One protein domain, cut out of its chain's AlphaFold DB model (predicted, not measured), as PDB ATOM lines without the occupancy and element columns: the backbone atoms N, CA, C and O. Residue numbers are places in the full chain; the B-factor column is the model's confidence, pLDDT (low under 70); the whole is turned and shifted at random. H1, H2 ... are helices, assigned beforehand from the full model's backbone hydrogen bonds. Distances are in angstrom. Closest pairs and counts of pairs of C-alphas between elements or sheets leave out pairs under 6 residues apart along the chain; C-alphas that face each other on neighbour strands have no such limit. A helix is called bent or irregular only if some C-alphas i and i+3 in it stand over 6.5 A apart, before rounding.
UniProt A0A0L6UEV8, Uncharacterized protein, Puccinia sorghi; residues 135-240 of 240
ATOM      1  N   GLU A 135     -51.644  10.848  48.378       81.69
ATOM      2  CA  GLU A 135     -52.127   9.775  47.504       81.69
ATOM      3  C   GLU A 135     -53.274  10.240  46.594       81.69
ATOM      4  O   GLU A 135     -53.462   9.700  45.505       81.69
ATOM      5  N   VAL A 136     -54.023  11.260  47.022       76.50
ATOM      6  CA  VAL A 136     -55.088  11.884  46.225       76.50
ATOM      7  C   VAL A 136     -54.517  12.911  45.242       76.50
ATOM      8  O   VAL A 136     -55.031  13.026  44.135       76.50
ATOM      9  N   VAL A 137     -53.443  13.618  45.610       76.12
ATOM     10  CA  VAL A 137     -52.800  14.658  44.780       76.12
ATOM     11  C   VAL A 137     -51.823  14.058  43.764       76.12
ATOM     12  O   VAL A 137     -51.672  14.562  42.656       76.12
ATOM     13  N   HIS A 138     -51.175  12.946  44.096       79.81
ATOM     14  CA  HIS A 138     -50.163  12.307  43.264       79.81
ATOM     15  C   HIS A 138     -50.641  11.977  41.838       79.81
ATOM     16  O   HIS A 138     -49.915  12.297  40.896       79.81
ATOM     17  N   PRO A 139     -51.850  11.418  41.622       82.75
ATOM     18  CA  PRO A 139     -52.394  11.238  40.279       82.75
ATOM     19  C   PRO A 139     -52.510  12.538  39.477       82.75
ATOM     20  O   PRO A 139     -52.309  12.506  38.269       82.75
ATOM     21  N   GLU A 140     -52.796  13.669  40.126       80.81
ATOM     22  CA  GLU A 140     -52.890  14.974  39.459       80.81
ATOM     23  C   GLU A 140     -51.503  15.469  39.037       80.81
ATOM     24  O   GLU A 140     -51.318  15.912  37.908       80.81
ATOM     25  N   ILE A 141     -50.486  15.279  39.886       82.69
ATOM     26  CA  ILE A 141     -49.086  15.598  39.561       82.69
ATOM     27  C   ILE A 141     -48.632  14.829  38.308       82.69
ATOM     28  O   ILE A 141     -47.884  15.361  37.483       82.69
ATOM     29  N   LEU A 142     -49.117  13.594  38.111       85.81
ATOM     30  CA  LEU A 142     -48.824  12.812  36.907       85.81
ATOM     31  C   LEU A 142     -49.318  13.485  35.618       85.81
ATOM     32  O   LEU A 142     -48.632  13.394  34.596       85.81
ATOM     33  N   ASP A 143     -50.445  14.197  35.663       84.69
ATOM     34  CA  ASP A 143     -50.980  14.928  34.507       84.69
ATOM     35  C   ASP A 143     -50.070  16.103  34.106       84.69
ATOM     36  O   ASP A 143     -49.974  16.447  32.923       84.69
ATOM     37  N   PHE A 144     -49.322  16.663  35.063       84.81
ATOM     38  CA  PHE A 144     -48.353  17.735  34.828       84.81
ATOM     39  C   PHE A 144     -46.958  17.234  34.439       84.81
ATOM     40  O   PHE A 144     -46.137  18.037  33.991       84.81
ATOM     41  N   MET A 145     -46.674  15.925  34.512       88.38
ATOM     42  CA  MET A 145     -45.325  15.379  34.274       88.38
ATOM     43  C   MET A 145     -44.720  15.819  32.954       88.38
ATOM     44  O   MET A 145     -43.551  16.175  32.920       88.38
ATOM     45  N   LYS A 146     -45.506  15.843  31.875       88.31
ATOM     46  CA  LYS A 146     -45.001  16.266  30.565       88.31
ATOM     47  C   LYS A 146     -44.550  17.732  30.572       88.31
ATOM     48  O   LYS A 146     -43.559  18.060  29.932       88.31
ATOM     49  N   SER A 147     -45.275  18.592  31.287       87.75
ATOM     50  CA  SER A 147     -44.912  20.003  31.456       87.75
ATOM     51  C   SER A 147     -43.640  20.136  32.290       87.75
ATOM     52  O   SER A 147     -42.696  20.805  31.881       87.75
ATOM     53  N   LEU A 148     -43.572  19.419  33.415       90.06
ATOM     54  CA  LEU A 148     -42.399  19.409  34.287       90.06
ATOM     55  C   LEU A 148     -41.156  18.869  33.562       90.06
ATOM     56  O   LEU A 148     -40.100  19.490  33.624       90.06
ATOM     57  N   ASP A 149     -41.292  17.772  32.811       92.12
ATOM     58  CA  ASP A 149     -40.243  17.193  31.968       92.12
ATOM     59  C   ASP A 149     -39.727  18.250  30.963       92.12
ATOM     60  O   ASP A 149     -38.515  18.444  30.814       92.12
ATOM     61  N   SER A 150     -40.634  18.990  30.313       90.00
ATOM     62  CA  SER A 150     -40.281  20.104  29.424       90.00
ATOM     63  C   SER A 150     -39.499  21.208  30.141       90.00
ATOM     64  O   SER A 150     -38.520  21.694  29.584       90.00
ATOM     65  N   ILE A 151     -39.862  21.561  31.379       90.25
ATOM     66  CA  ILE A 151     -39.146  22.583  32.156       90.25
ATOM     67  C   ILE A 151     -37.692  22.167  32.410       90.25
ATOM     68  O   ILE A 151     -36.779  22.928  32.098       90.25
ATOM     69  N   VAL A 152     -37.455  20.947  32.904       89.56
ATOM     70  CA  VAL A 152     -36.088  20.479  33.227       89.56
ATOM     71  C   VAL A 152     -35.238  20.229  31.974       89.56
ATOM     72  O   VAL A 152     -34.008  20.240  32.031       89.56
ATOM     73  N   SER A 153     -35.882  20.010  30.828       90.19
ATOM     74  CA  SER A 153     -35.193  19.876  29.538       90.19
ATOM     75  C   SER A 153     -34.812  21.223  28.912       90.19
ATOM     76  O   SER A 153     -34.159  21.237  27.875       90.19
ATOM     77  N   GLY A 154     -35.233  22.348  29.503       86.00
ATOM     78  CA  GLY A 154     -35.049  23.685  28.928       86.00
ATOM     79  C   GLY A 154     -36.109  24.076  27.885       86.00
ATOM     80  O   GLY A 154     -36.102  25.202  27.394       86.00
ATOM     81  N   ASP A 155     -37.076  23.197  27.610       87.31
ATOM     82  CA  ASP A 155     -38.181  23.386  26.657       87.31
ATOM     83  C   ASP A 155     -39.429  24.005  27.338       87.31
ATOM     84  O   ASP A 155     -40.571  23.725  26.959       87.31
ATOM     85  N   ALA A 156     -39.236  24.792  28.403       83.06
ATOM     86  CA  ALA A 156     -40.316  25.326  29.232       83.06
ATOM     87  C   ALA A 156     -41.237  26.285  28.453       83.06
ATOM     88  O   ALA A 156     -40.775  27.185  27.754       83.06
ATOM     89  N   CYS A 157     -42.549  26.156  28.649       76.75
ATOM     90  CA  CYS A 157     -43.557  27.104  28.179       76.75
ATOM     91  C   CYS A 157     -44.586  27.294  29.302       76.75
ATOM     92  O   CYS A 157     -45.028  26.285  29.857       76.75
ATOM     93  N   PRO A 158     -44.990  28.531  29.657       81.81
ATOM     94  CA  PRO A 158     -44.770  29.818  28.971       81.81
ATOM     95  C   PRO A 158     -43.399  30.484  29.208       81.81
ATOM     96  O   PRO A 158     -42.653  30.100  30.103       81.81
ATOM     97  N   GLU A 159     -43.104  31.544  28.440       81.19
ATOM     98  CA  GLU A 159     -41.844  32.325  28.463       81.19
ATOM     99  C   GLU A 159     -41.429  32.796  29.871       81.19
ATOM    100  O   GLU A 159     -40.245  32.863  30.192       81.19
ATOM    101  N   ILE A 160     -42.397  33.057  30.755       83.06
ATOM    102  CA  ILE A 160     -42.131  33.421  32.155       83.06
ATOM    103  C   ILE A 160     -41.387  32.295  32.890       83.06
ATOM    104  O   ILE A 160     -40.398  32.570  33.571       83.06
ATOM    105  N   LEU A 161     -41.818  31.040  32.718       81.75
ATOM    106  CA  LEU A 161     -41.150  29.878  33.312       81.75
ATOM    107  C   LEU A 161     -39.785  29.646  32.682       81.75
ATOM    108  O   LEU A 161     -38.829  29.340  33.388       81.75
ATOM    109  N   GLN A 162     -39.669  29.855  31.371       85.38
ATOM    110  CA  GLN A 162     -38.389  29.762  30.680       85.38
ATOM    111  C   GLN A 162     -37.380  30.774  31.239       85.38
ATOM    112  O   GLN A 162     -36.265  30.400  31.590       85.38
ATOM    113  N   MET A 163     -37.781  32.036  31.424       83.75
ATOM    114  CA  MET A 163     -36.927  33.053  32.041       83.75
ATOM    115  C   MET A 163     -36.545  32.708  33.483       83.75
ATOM    116  O   MET A 163     -35.416  32.973  33.893       83.75
ATOM    117  N   GLN A 164     -37.470  32.157  34.274       82.88
ATOM    118  CA  GLN A 164     -37.176  31.726  35.644       82.88
ATOM    119  C   GLN A 164     -36.171  30.569  35.662       82.88
ATOM    120  O   GLN A 164     -35.194  30.625  36.412       82.88
ATOM    121  N   ASN A 165     -36.367  29.579  34.789       86.50
ATOM    122  CA  ASN A 165     -35.457  28.457  34.601       86.50
ATOM    123  C   ASN A 165     -34.051  28.947  34.211       86.50
ATOM    124  O   ASN A 165     -33.071  28.652  34.893       86.50
ATOM    125  N   GLU A 166     -33.960  29.807  33.193       86.81
ATOM    126  CA  GLU A 166     -32.707  30.413  32.733       86.81
ATOM    127  C   GLU A 166     -31.995  31.214  33.828       86.81
ATOM    128  O   GLU A 166     -30.785  31.083  34.026       86.81
ATOM    129  N   ARG A 167     -32.728  32.045  34.577       85.44
ATOM    130  CA  ARG A 167     -32.147  32.828  35.680       85.44
ATOM    131  C   ARG A 167     -31.553  31.930  36.757       85.44
ATOM    132  O   ARG A 167     -30.485  32.249  37.284       85.44
ATOM    133  N   TYR A 168     -32.232  30.832  37.079       86.56
ATOM    134  CA  TYR A 168     -31.754  29.894  38.083       86.56
ATOM    135  C   TYR A 168     -30.497  29.162  37.607       86.56
ATOM    136  O   TYR A 168     -29.508  29.095  38.340       86.56
ATOM    137  N   LEU A 169     -30.519  28.627  36.384       86.38
ATOM    138  CA  LEU A 169     -29.430  27.817  35.835       86.38
ATOM    139  C   LEU A 169     -28.163  28.635  35.538       86.38
ATOM    140  O   LEU A 169     -27.063  28.101  35.648       86.38
ATOM    141  N   ASN A 170     -28.283  29.937  35.261       85.94
ATOM    142  CA  ASN A 170     -27.146  30.838  35.017       85.94
ATOM    143  C   ASN A 170     -26.448  31.368  36.287       85.94
ATOM    144  O   ASN A 170     -25.718  32.357  36.234       85.94
ATOM    145  N   GLY A 171     -26.642  30.733  37.445       70.06
ATOM    146  CA  GLY A 171     -25.840  31.026  38.637       70.06
ATOM    147  C   GLY A 171     -26.454  32.026  39.614       70.06
ATOM    148  O   GLY A 171     -25.879  32.267  40.680       70.06
ATOM    149  N   ASN A 172     -27.640  32.574  39.332       66.50
ATOM    150  CA  ASN A 172     -28.306  33.511  40.238       66.50
ATOM    151  C   ASN A 172     -29.101  32.780  41.340       66.50
ATOM    152  O   ASN A 172     -30.271  33.049  41.593       66.50
ATOM    153  N   HIS A 173     -28.449  31.830  42.018       63.53
ATOM    154  CA  HIS A 173     -29.060  30.924  43.004       63.53
ATOM    155  C   HIS A 173     -29.390  31.582  44.359       63.53
ATOM    156  O   HIS A 173     -29.786  30.895  45.304       63.53
ATOM    157  N   ARG A 174     -29.099  32.882  44.513       55.03
ATOM    158  CA  ARG A 174     -29.147  33.590  45.805       55.03
ATOM    159  C   ARG A 174     -30.477  34.285  46.059       55.03
ATOM    160  O   ARG A 174     -30.832  34.497  47.215       55.03
ATOM    161  N   SER A 175     -31.219  34.602  45.009       56.28
ATOM    162  CA  SER A 175     -32.551  35.185  45.106       56.28
ATOM    163  C   SER A 175     -33.555  34.046  45.052       56.28
ATOM    164  O   SER A 175     -33.770  33.454  43.997       56.28
ATOM    165  N   ARG A 176     -34.165  33.730  46.200       56.62
ATOM    166  CA  ARG A 176     -35.386  32.921  46.223       56.62
ATOM    167  C   ARG A 176     -36.337  33.558  45.214       56.62
ATOM    168  O   ARG A 176     -36.634  34.747  45.339       56.62
ATOM    169  N   SER A 177     -36.697  32.811  44.177       56.56
ATOM    170  CA  SER A 177     -37.560  33.351  43.132       56.56
ATOM    171  C   SER A 177     -38.884  33.725  43.792       56.56
ATOM    172  O   SER A 177     -39.405  32.963  44.610       56.56
ATOM    173  N   GLU A 178     -39.381  34.935  43.530       56.75
ATOM    174  CA  GLU A 178     -40.714  35.312  43.993       56.75
ATOM    175  C   GLU A 178     -41.695  34.293  43.422       56.75
ATOM    176  O   GLU A 178     -41.733  34.090  42.206       56.75
ATOM    177  N   ILE A 179     -42.436  33.618  44.303       55.44
ATOM    178  CA  ILE A 179     -43.444  32.637  43.905       55.44
ATOM    179  C   ILE A 179     -44.430  33.376  42.988       55.44
ATOM    180  O   ILE A 179     -45.011  34.371  43.441       55.44
ATOM    181  N   PRO A 180     -44.603  32.958  41.717       52.72
ATOM    182  CA  PRO A 180     -45.483  33.663  40.798       52.72
ATOM    183  C   PRO A 180     -46.900  33.858  41.373       52.72
ATOM    184  O   PRO A 180     -47.427  33.046  42.139       52.72
ATOM    185  N   ASN A 181     -47.557  34.959  41.007       43.72
ATOM    186  CA  ASN A 181     -48.948  35.182  41.399       43.72
ATOM    187  C   ASN A 181     -49.856  34.179  40.668       43.72
ATOM    188  O   ASN A 181     -49.931  34.202  39.443       43.72
ATOM    189  N   GLY A 182     -50.576  33.337  41.418       51.31
ATOM    190  CA  GLY A 182     -51.501  32.335  40.863       51.31
ATOM    191  C   GLY A 182     -51.002  30.890  40.908       51.31
ATOM    192  O   GLY A 182     -51.700  30.003  40.428       51.31
ATOM    193  N   VAL A 183     -49.838  30.652  41.511       53.91
ATOM    194  CA  VAL A 183     -49.275  29.316  41.728       53.91
ATOM    195  C   VAL A 183     -50.165  28.509  42.682       53.91
ATOM    196  O   VAL A 183     -50.566  29.001  43.743       53.91
ATOM    197  N   GLY A 184     -50.447  27.254  42.317       53.31
ATOM    198  CA  GLY A 184     -51.285  26.321  43.084       53.31
ATOM    199  C   GLY A 184     -50.756  25.987  44.484       53.31
ATOM    200  O   GLY A 184     -51.506  25.481  45.311       53.31
ATOM    201  N   TYR A 185     -49.511  26.357  44.796       52.44
ATOM    202  CA  TYR A 185     -48.841  26.178  46.092       52.44
ATOM    203  C   TYR A 185     -49.677  26.607  47.303       52.44
ATOM    204  O   TYR A 185     -49.571  26.021  48.371       52.44
ATOM    205  N   GLY A 186     -50.513  27.642  47.160       54.22
ATOM    206  CA  GLY A 186     -51.374  28.116  48.247       54.22
ATOM    207  C   GLY A 186     -52.616  27.252  48.509       54.22
ATOM    208  O   GLY A 186     -53.395  27.589  49.399       54.22
ATOM    209  N   LEU A 187     -52.845  26.205  47.710       59.81
ATOM    210  CA  LEU A 187     -54.024  25.336  47.785       59.81
ATOM    211  C   LEU A 187     -53.783  24.058  48.594       59.81
ATOM    212  O   LEU A 187     -54.758  23.417  48.985       59.81
ATOM    213  N   TYR A 188     -52.524  23.708  48.859       67.12
ATOM    214  CA  TYR A 188     -52.151  22.467  49.530       67.12
ATOM    215  C   TYR A 188     -51.523  22.729  50.897       67.12
ATOM    216  O   TYR A 188     -50.855  23.742  51.113       67.12
ATOM    217  N   ASP A 189     -51.739  21.796  51.825       73.75
ATOM    218  CA  ASP A 189     -51.071  21.818  53.122       73.75
ATOM    219  C   ASP A 189     -49.558  21.611  52.951       73.75
ATOM    220  O   ASP A 189     -49.098  20.926  52.034       73.75
ATOM    221  N   GLU A 190     -48.772  22.171  53.871       76.62
ATOM    222  CA  GLU A 190     -47.304  22.130  53.822       76.62
ATOM    223  C   GLU A 190     -46.748  20.700  53.736       76.62
ATOM    224  O   GLU A 190     -45.789  20.434  53.017       76.62
ATOM    225  N   GLU A 191     -47.401  19.756  54.411       79.69
ATOM    226  CA  GLU A 191     -47.043  18.340  54.370       79.69
ATOM    227  C   GLU A 191     -47.163  17.750  52.955       79.69
ATOM    228  O   GLU A 191     -46.266  17.039  52.505       79.69
ATOM    229  N   VAL A 192     -48.219  18.105  52.216       79.31
ATOM    230  CA  VAL A 192     -48.420  17.662  50.828       79.31
ATOM    231  C   VAL A 192     -47.329  18.238  49.937       79.31
ATOM    232  O   VAL A 192     -46.736  17.514  49.144       79.31
ATOM    233  N   ILE A 193     -47.007  19.517  50.116       79.81
ATOM    234  CA  ILE A 193     -45.961  20.211  49.359       79.81
ATOM    235  C   ILE A 193     -44.597  19.535  49.555       79.81
ATOM    236  O   ILE A 193     -43.866  19.312  48.586       79.81
ATOM    237  N   VAL A 194     -44.256  19.166  50.795       83.50
ATOM    238  CA  VAL A 194     -43.025  18.417  51.094       83.50
ATOM    239  C   VAL A 194     -43.016  17.072  50.371       83.50
ATOM    240  O   VAL A 194     -41.981  16.675  49.828       83.50
ATOM    241  N   GLN A 195     -44.153  16.381  50.320       85.94
ATOM    242  CA  GLN A 195     -44.269  15.099  49.628       85.94
ATOM    243  C   GLN A 195     -44.162  15.245  48.101       85.94
ATOM    244  O   GLN A 195     -43.423  14.476  47.483       85.94
ATOM    245  N   VAL A 196     -44.783  16.270  47.500       87.31
ATOM    246  CA  VAL A 196     -44.625  16.613  46.072       87.31
ATOM    247  C   VAL A 196     -43.160  16.879  45.745       87.31
ATOM    248  O   VAL A 196     -42.600  16.260  44.842       87.31
ATOM    249  N   SER A 197     -42.509  17.751  46.514       87.81
ATOM    250  CA  SER A 197     -41.095  18.065  46.312       87.81
ATOM    251  C   SER A 197     -40.218  16.816  46.421       87.81
ATOM    252  O   SER A 197     -39.403  16.542  45.538       87.81
ATOM    253  N   GLY A 198     -40.436  15.995  47.454       89.06
ATOM    254  CA  GLY A 198     -39.719  14.734  47.637       89.06
ATOM    255  C   GLY A 198     -39.904  13.772  46.460       89.06
ATOM    256  O   GLY A 198     -38.937  13.151  46.012       89.06
ATOM    257  N   TYR A 199     -41.120  13.686  45.918       91.56
ATOM    258  CA  TYR A 199     -41.418  12.895  44.727       91.56
ATOM    259  C   TYR A 199     -40.649  13.393  43.494       91.56
ATOM    260  O   TYR A 199     -39.979  12.602  42.823       91.56
ATOM    261  N   LEU A 200     -40.672  14.702  43.225       91.06
ATOM    262  CA  LEU A 200     -39.992  15.307  42.074       91.06
ATOM    263  C   LEU A 200     -38.468  15.171  42.174       91.06
ATOM    264  O   LEU A 200     -37.820  14.768  41.207       91.06
ATOM    265  N   VAL A 201     -37.898  15.406  43.358       90.81
ATOM    266  CA  VAL A 201     -36.472  15.174  43.634       90.81
ATOM    267  C   VAL A 201     -36.116  13.716  43.346       90.81
ATOM    268  O   VAL A 201     -35.153  13.442  42.629       90.81
ATOM    269  N   LYS A 202     -36.903  12.761  43.859       91.94
ATOM    270  CA  LYS A 202     -36.673  11.329  43.631       91.94
ATOM    271  C   LYS A 202     -36.687  10.987  42.146       91.94
ATOM    272  O   LYS A 202     -35.795  10.278  41.685       91.94
ATOM    273  N   ARG A 203     -37.656  11.514  41.397       90.75
ATOM    274  CA  ARG A 203     -37.774  11.287  39.955       90.75
ATOM    275  C   ARG A 203     -36.594  11.870  39.186       90.75
ATOM    276  O   ARG A 203     -35.981  11.146  38.424       90.75
ATOM    277  N   TYR A 204     -36.265  13.144  39.352       89.44
ATOM    278  CA  TYR A 204     -35.317  13.807  38.448       89.44
ATOM    279  C   TYR A 204     -33.863  13.765  38.924       89.44
ATOM    280  O   TYR A 204     -32.963  13.733  38.090       89.44
ATOM    281  N   ALA A 205     -33.611  13.752  40.238       86.69
ATOM    282  CA  ALA A 205     -32.248  13.720  40.769       86.69
ATOM    283  C   ALA A 205     -31.697  12.296  40.921       86.69
ATOM    284  O   ALA A 205     -30.500  12.096  40.735       86.69
ATOM    285  N   TYR A 206     -32.551  11.322  41.259       86.38
ATOM    286  CA  TYR A 206     -32.110   9.961  41.588       86.38
ATOM    287  C   TYR A 206     -32.556   8.911  40.566       86.38
ATOM    288  O   TYR A 206     -31.764   8.050  40.198       86.38
ATOM    289  N   ASN A 207     -33.792   8.998  40.070       89.25
ATOM    290  CA  ASN A 207     -34.399   7.987  39.199       89.25
ATOM    291  C   ASN A 207     -34.839   8.574  37.853       89.25
ATOM    292  O   ASN A 207     -35.960   8.318  37.401       89.25
ATOM    293  N   CYS A 208     -33.976   9.390  37.234       87.12
ATOM    294  CA  CYS A 208     -34.330  10.083  35.999       87.12
ATOM    295  C   CYS A 208     -34.766   9.061  34.932       87.12
ATOM    296  O   CYS A 208     -34.015   8.118  34.654       87.12
ATOM    297  N   PRO A 209     -35.962   9.212  34.328       87.31
ATOM    298  CA  PRO A 209     -36.410   8.309  33.279       87.31
ATOM    299  C   PRO A 209     -35.391   8.242  32.137       87.31
ATOM    300  O   PRO A 209     -34.897   9.269  31.678       87.31
ATOM    301  N   ARG A 210     -35.120   7.042  31.610       84.94
ATOM    302  CA  ARG A 210     -34.183   6.865  30.479       84.94
ATOM    303  C   ARG A 210     -34.576   7.669  29.236       84.94
ATOM    304  O   ARG A 210     -33.717   8.093  28.476       84.94
ATOM    305  N   SER A 211     -35.874   7.887  29.030       84.50
ATOM    306  CA  SER A 211     -36.390   8.738  27.950       84.50
ATOM    307  C   SER A 211     -36.033  10.219  28.125       84.50
ATOM    308  O   SER A 211     -36.051  10.966  27.153       84.50
ATOM    309  N   MET A 212     -35.717  10.637  29.351       84.56
ATOM    310  CA  MET A 212     -35.405  12.013  29.731       84.56
ATOM    311  C   MET A 212     -33.915  12.255  29.938       84.56
ATOM    312  O   MET A 212     -33.460  13.373  29.729       84.56
ATOM    313  N   SER A 213     -33.133  11.232  30.288       82.38
ATOM    314  CA  SER A 213     -31.717  11.394  30.644       82.38
ATOM    315  C   SER A 213     -30.872  12.087  29.570       82.38
ATOM    316  O   SER A 213     -29.920  12.779  29.908       82.38
ATOM    317  N   PHE A 214     -31.225  11.937  28.288       83.75
ATOM    318  CA  PHE A 214     -30.536  12.590  27.165       83.75
ATOM    319  C   PHE A 214     -31.070  13.988  26.826       83.75
ATOM    320  O   PHE A 214     -30.447  14.705  26.050       83.75
ATOM    321  N   ARG A 215     -32.237  14.354  27.366       87.62
ATOM    322  CA  ARG A 215     -32.908  15.640  27.130       87.62
ATOM    323  C   ARG A 215     -32.712  16.626  28.271       87.62
ATOM    324  O   ARG A 215     -32.975  17.806  28.084       87.62
ATOM    325  N   LEU A 216     -32.269  16.148  29.435       87.38
ATOM    326  CA  LEU A 216     -31.976  17.016  30.562       87.38
ATOM    327  C   LEU A 216     -30.918  18.042  30.188       87.38
ATOM    328  O   LEU A 216     -29.883  17.732  29.595       87.38
ATOM    329  N   GLU A 217     -31.181  19.271  30.597       87.81
ATOM    330  CA  GLU A 217     -30.295  20.368  30.304       87.81
ATOM    331  C   GLU A 217     -28.956  20.200  31.037       87.81
ATOM    332  O   GLU A 217     -28.911  19.919  32.238       87.81
ATOM    333  N   LYS A 218     -27.834  20.400  30.336       88.88
ATOM    334  CA  LYS A 218     -26.497  20.183  30.914       88.88
ATOM    335  C   LYS A 218     -26.268  21.012  32.186       88.88
ATOM    336  O   LYS A 218     -25.793  20.479  33.183       88.88
ATOM    337  N   ARG A 219     -26.681  22.286  32.185       90.44
ATOM    338  CA  ARG A 219     -26.549  23.177  33.353       90.44
ATOM    339  C   ARG A 219     -27.313  22.655  34.566       90.44
ATOM    340  O   ARG A 219     -26.847  22.805  35.689       90.44
ATOM    341  N   PHE A 220     -28.463  22.019  34.346       89.38
ATOM    342  CA  PHE A 220     -29.223  21.375  35.411       89.38
ATOM    343  C   PHE A 220     -28.483  20.151  35.973       89.38
ATOM    344  O   PHE A 220     -28.434  19.954  37.190       89.38
ATOM    345  N   LEU A 221     -27.868  19.339  35.108       88.00
ATOM    346  CA  LEU A 221     -27.072  18.183  35.531       88.00
ATOM    347  C   LEU A 221     -25.867  18.594  36.387       88.00
ATOM    348  O   LEU A 221     -25.590  17.914  37.380       88.00
ATOM    349  N   ASP A 222     -25.237  19.719  36.047       89.56
ATOM    350  CA  ASP A 222     -24.064  20.277  36.726       89.56
ATOM    351  C   ASP A 222     -24.385  20.886  38.110       89.56
ATOM    352  O   ASP A 222     -23.479  21.172  38.896       89.56
ATOM    353  N   LEU A 223     -25.667  21.054  38.459       88.44
ATOM    354  CA  LEU A 223     -26.070  21.512  39.789       88.44
ATOM    355  C   LEU A 223     -25.699  20.490  40.876       88.44
ATOM    356  O   LEU A 223     -25.938  19.282  40.750       88.44
ATOM    357  N   SER A 224     -25.214  20.993  42.014       89.25
ATOM    358  CA  SER A 224     -25.045  20.189  43.229       89.25
ATOM    359  C   SER A 224     -26.391  19.676  43.751       89.25
ATOM    360  O   SER A 224     -27.448  20.246  43.472       89.25
ATOM    361  N   SER A 225     -26.377  18.627  44.576       87.00
ATOM    362  CA  SER A 225     -27.603  18.053  45.150       87.00
ATOM    363  C   SER A 225     -28.456  19.085  45.898       87.00
ATOM    364  O   SER A 225     -29.679  19.076  45.783       87.00
ATOM    365  N   SER A 226     -27.832  20.021  46.620       86.00
ATOM    366  CA  SER A 226     -28.547  21.081  47.342       86.00
ATOM    367  C   SER A 226     -29.156  22.128  46.403       86.00
ATOM    368  O   SER A 226     -30.265  22.599  46.655       86.00
ATOM    369  N   GLN A 227     -28.478  22.460  45.300       87.44
ATOM    370  CA  GLN A 227     -29.026  23.326  44.251       87.44
ATOM    371  C   GLN A 227     -30.176  22.650  43.509       87.44
ATOM    372  O   GLN A 227     -31.188  23.294  43.272       87.44
ATOM    373  N   LYS A 228     -30.077  21.349  43.214       88.81
ATOM    374  CA  LYS A 228     -31.179  20.582  42.618       88.81
ATOM    375  C   LYS A 228     -32.411  20.609  43.520       88.81
ATOM    376  O   LYS A 228     -33.480  20.980  43.062       88.81
ATOM    377  N   ILE A 229     -32.260  20.326  44.817       86.81
ATOM    378  CA  ILE A 229     -33.368  20.399  45.791       86.81
ATOM    379  C   ILE A 229     -34.024  21.785  45.804       86.81
ATOM    380  O   ILE A 229     -35.248  21.892  45.785       86.81
ATOM    381  N   ARG A 230     -33.226  22.859  45.813       86.81
ATOM    382  CA  ARG A 230     -33.763  24.226  45.743       86.81
ATOM    383  C   ARG A 230     -34.469  24.502  44.421       86.81
ATOM    384  O   ARG A 230     -35.548  25.070  44.444       86.81
ATOM    385  N   TYR A 231     -33.902  24.063  43.303       89.06
ATOM    386  CA  TYR A 231     -34.528  24.169  41.990       89.06
ATOM    387  C   TYR A 231     -35.902  23.491  41.965       89.06
ATOM    388  O   TYR A 231     -36.870  24.095  41.516       89.06
ATOM    389  N   PHE A 232     -36.025  22.281  42.523       89.69
ATOM    390  CA  PHE A 232     -37.323  21.611  42.627       89.69
ATOM    391  C   PHE A 232     -38.323  22.445  43.425       89.69
ATOM    392  O   PHE A 232     -39.414  22.706  42.939       89.69
ATOM    393  N   ASN A 233     -37.930  22.922  44.605       84.88
ATOM    394  CA  ASN A 233     -38.810  23.702  45.473       84.88
ATOM    395  C   ASN A 233     -39.223  25.058  44.891       84.88
ATOM    396  O   ASN A 233     -40.358  25.478  45.095       84.88
ATOM    397  N   ASP A 234     -38.307  25.747  44.214       82.88
ATOM    398  CA  ASP A 234     -38.520  27.126  43.771       82.88
ATOM    399  C   ASP A 234     -39.088  27.212  42.344       82.88
ATOM    400  O   ASP A 234     -39.685  28.231  42.008       82.88
ATOM    401  N   ILE A 235     -38.901  26.177  41.511       86.00
ATOM    402  CA  ILE A 235     -39.296  26.180  40.090       86.00
ATOM    403  C   ILE A 235     -40.331  25.095  39.776       86.00
ATOM    404  O   ILE A 235     -41.353  25.398  39.177       86.00
ATOM    405  N   LEU A 236     -40.100  23.837  40.165       86.81
ATOM    406  CA  LEU A 236     -40.946  22.721  39.708       86.81
ATOM    407  C   LEU A 236     -42.174  22.465  40.583       86.81
ATOM    408  O   LEU A 236     -43.258  22.272  40.050       86.81
ATOM    409  N   THR A 237     -42.026  22.449  41.908       84.75
ATOM    410  CA  THR A 237     -43.139  22.229  42.846       84.75
ATOM    411  C   THR A 237     -44.242  23.296  42.710       84.75
ATOM    412  O   THR A 237     -45.406  22.938  42.835       84.75
ATOM    413  N   PRO A 238     -43.943  24.583  42.428       82.19
ATOM    414  CA  PRO A 238     -44.937  25.588  42.032       82.19
ATOM    415  C   PRO A 238     -45.822  25.206  40.835       82.19
ATOM    416  O   PRO A 238     -47.004  25.548  40.813       82.19
ATOM    417  N   GLU A 239     -45.259  24.506  39.856       83.00
ATOM    418  CA  GLU A 239     -45.921  24.188  38.586       83.00
ATOM    419  C   GLU A 239     -46.616  22.815  38.581       83.00
ATOM    420  O   GLU A 239     -47.197  22.429  37.565       83.00
ATOM    421  N   ALA A 240     -46.531  22.076  39.692       74.81
ATOM    422  CA  ALA A 240     -47.176  20.780  39.913       74.81
ATOM    423  C   ALA A 240     -48.510  20.937  40.658       74.81
ATOM    424  O   ALA A 240     -49.442  20.175  40.321       74.81
TER     425      ALA A 240
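This is residues 135 to 240 of the 240 residues of an uncharacterized protein of Puccinia sorghi (UniProt A0A0L6UEV8). A rounded cluster of helices has H6 at its core, crossed by H1 and H4, with H2 alongside and short H3 at one end; unnamed residues 170 to 183 arch outside. The printed part has 106 residues with six named helices, H1 to H6 in order along the chain, which hold 69 of them; its class is all helix, and it is compact, with a radius of gyration of the C-alphas of 12.9 A and spans of 33 by 31 by 25 A.

H1, residues 135 to 152, 24.0 A, begins at C-alpha (-52.127, 9.775, 47.504); it is irregular, C-alphas 143 and 146 being 7.3 A apart. H2 is 159 to 169, H3 184 to 187, H4 190 to 206, 23.0 A, and H5 218 to 221. H6, 225 to 239, 20.4 A, ends at C-alpha (-45.921, 24.188, 38.586) and is only just irregular, C-alphas 234 and 237 being 6.8 A apart.

The hub, H6, touches H4 at a steep tilt of 58 degrees, opposite ways; closest C-alphas Ser 197 and Thr 237, 5.8 A. Residues 231 to 235 of H6 alone touch H2, at a shallow tilt of 10 degrees, opposite ways; closest C-alphas Asn 165 and Ile 235, 7.1 A. Residues 144 to 151 of H1 alone touch H6; closest C-alphas Leu 148 and Leu 236, 6.5 A. H3 touches H6; closest C-alphas Tyr 185 and Pro 238, 5.7 A. H5 touches no helix. Every O i to N i+4 pair is within hydrogen-bond range in H2 and H4, 8 of 14 in H1 and 8 of 11 in H6; H3 and H5 are too short.

The farthest C-alphas, of Val 136 and Gly 171, are 35.8 A apart. The printed part has no cut; links H2 to H3 and H4 to H5 are long. Residues 172 to 188 have pLDDT under 70.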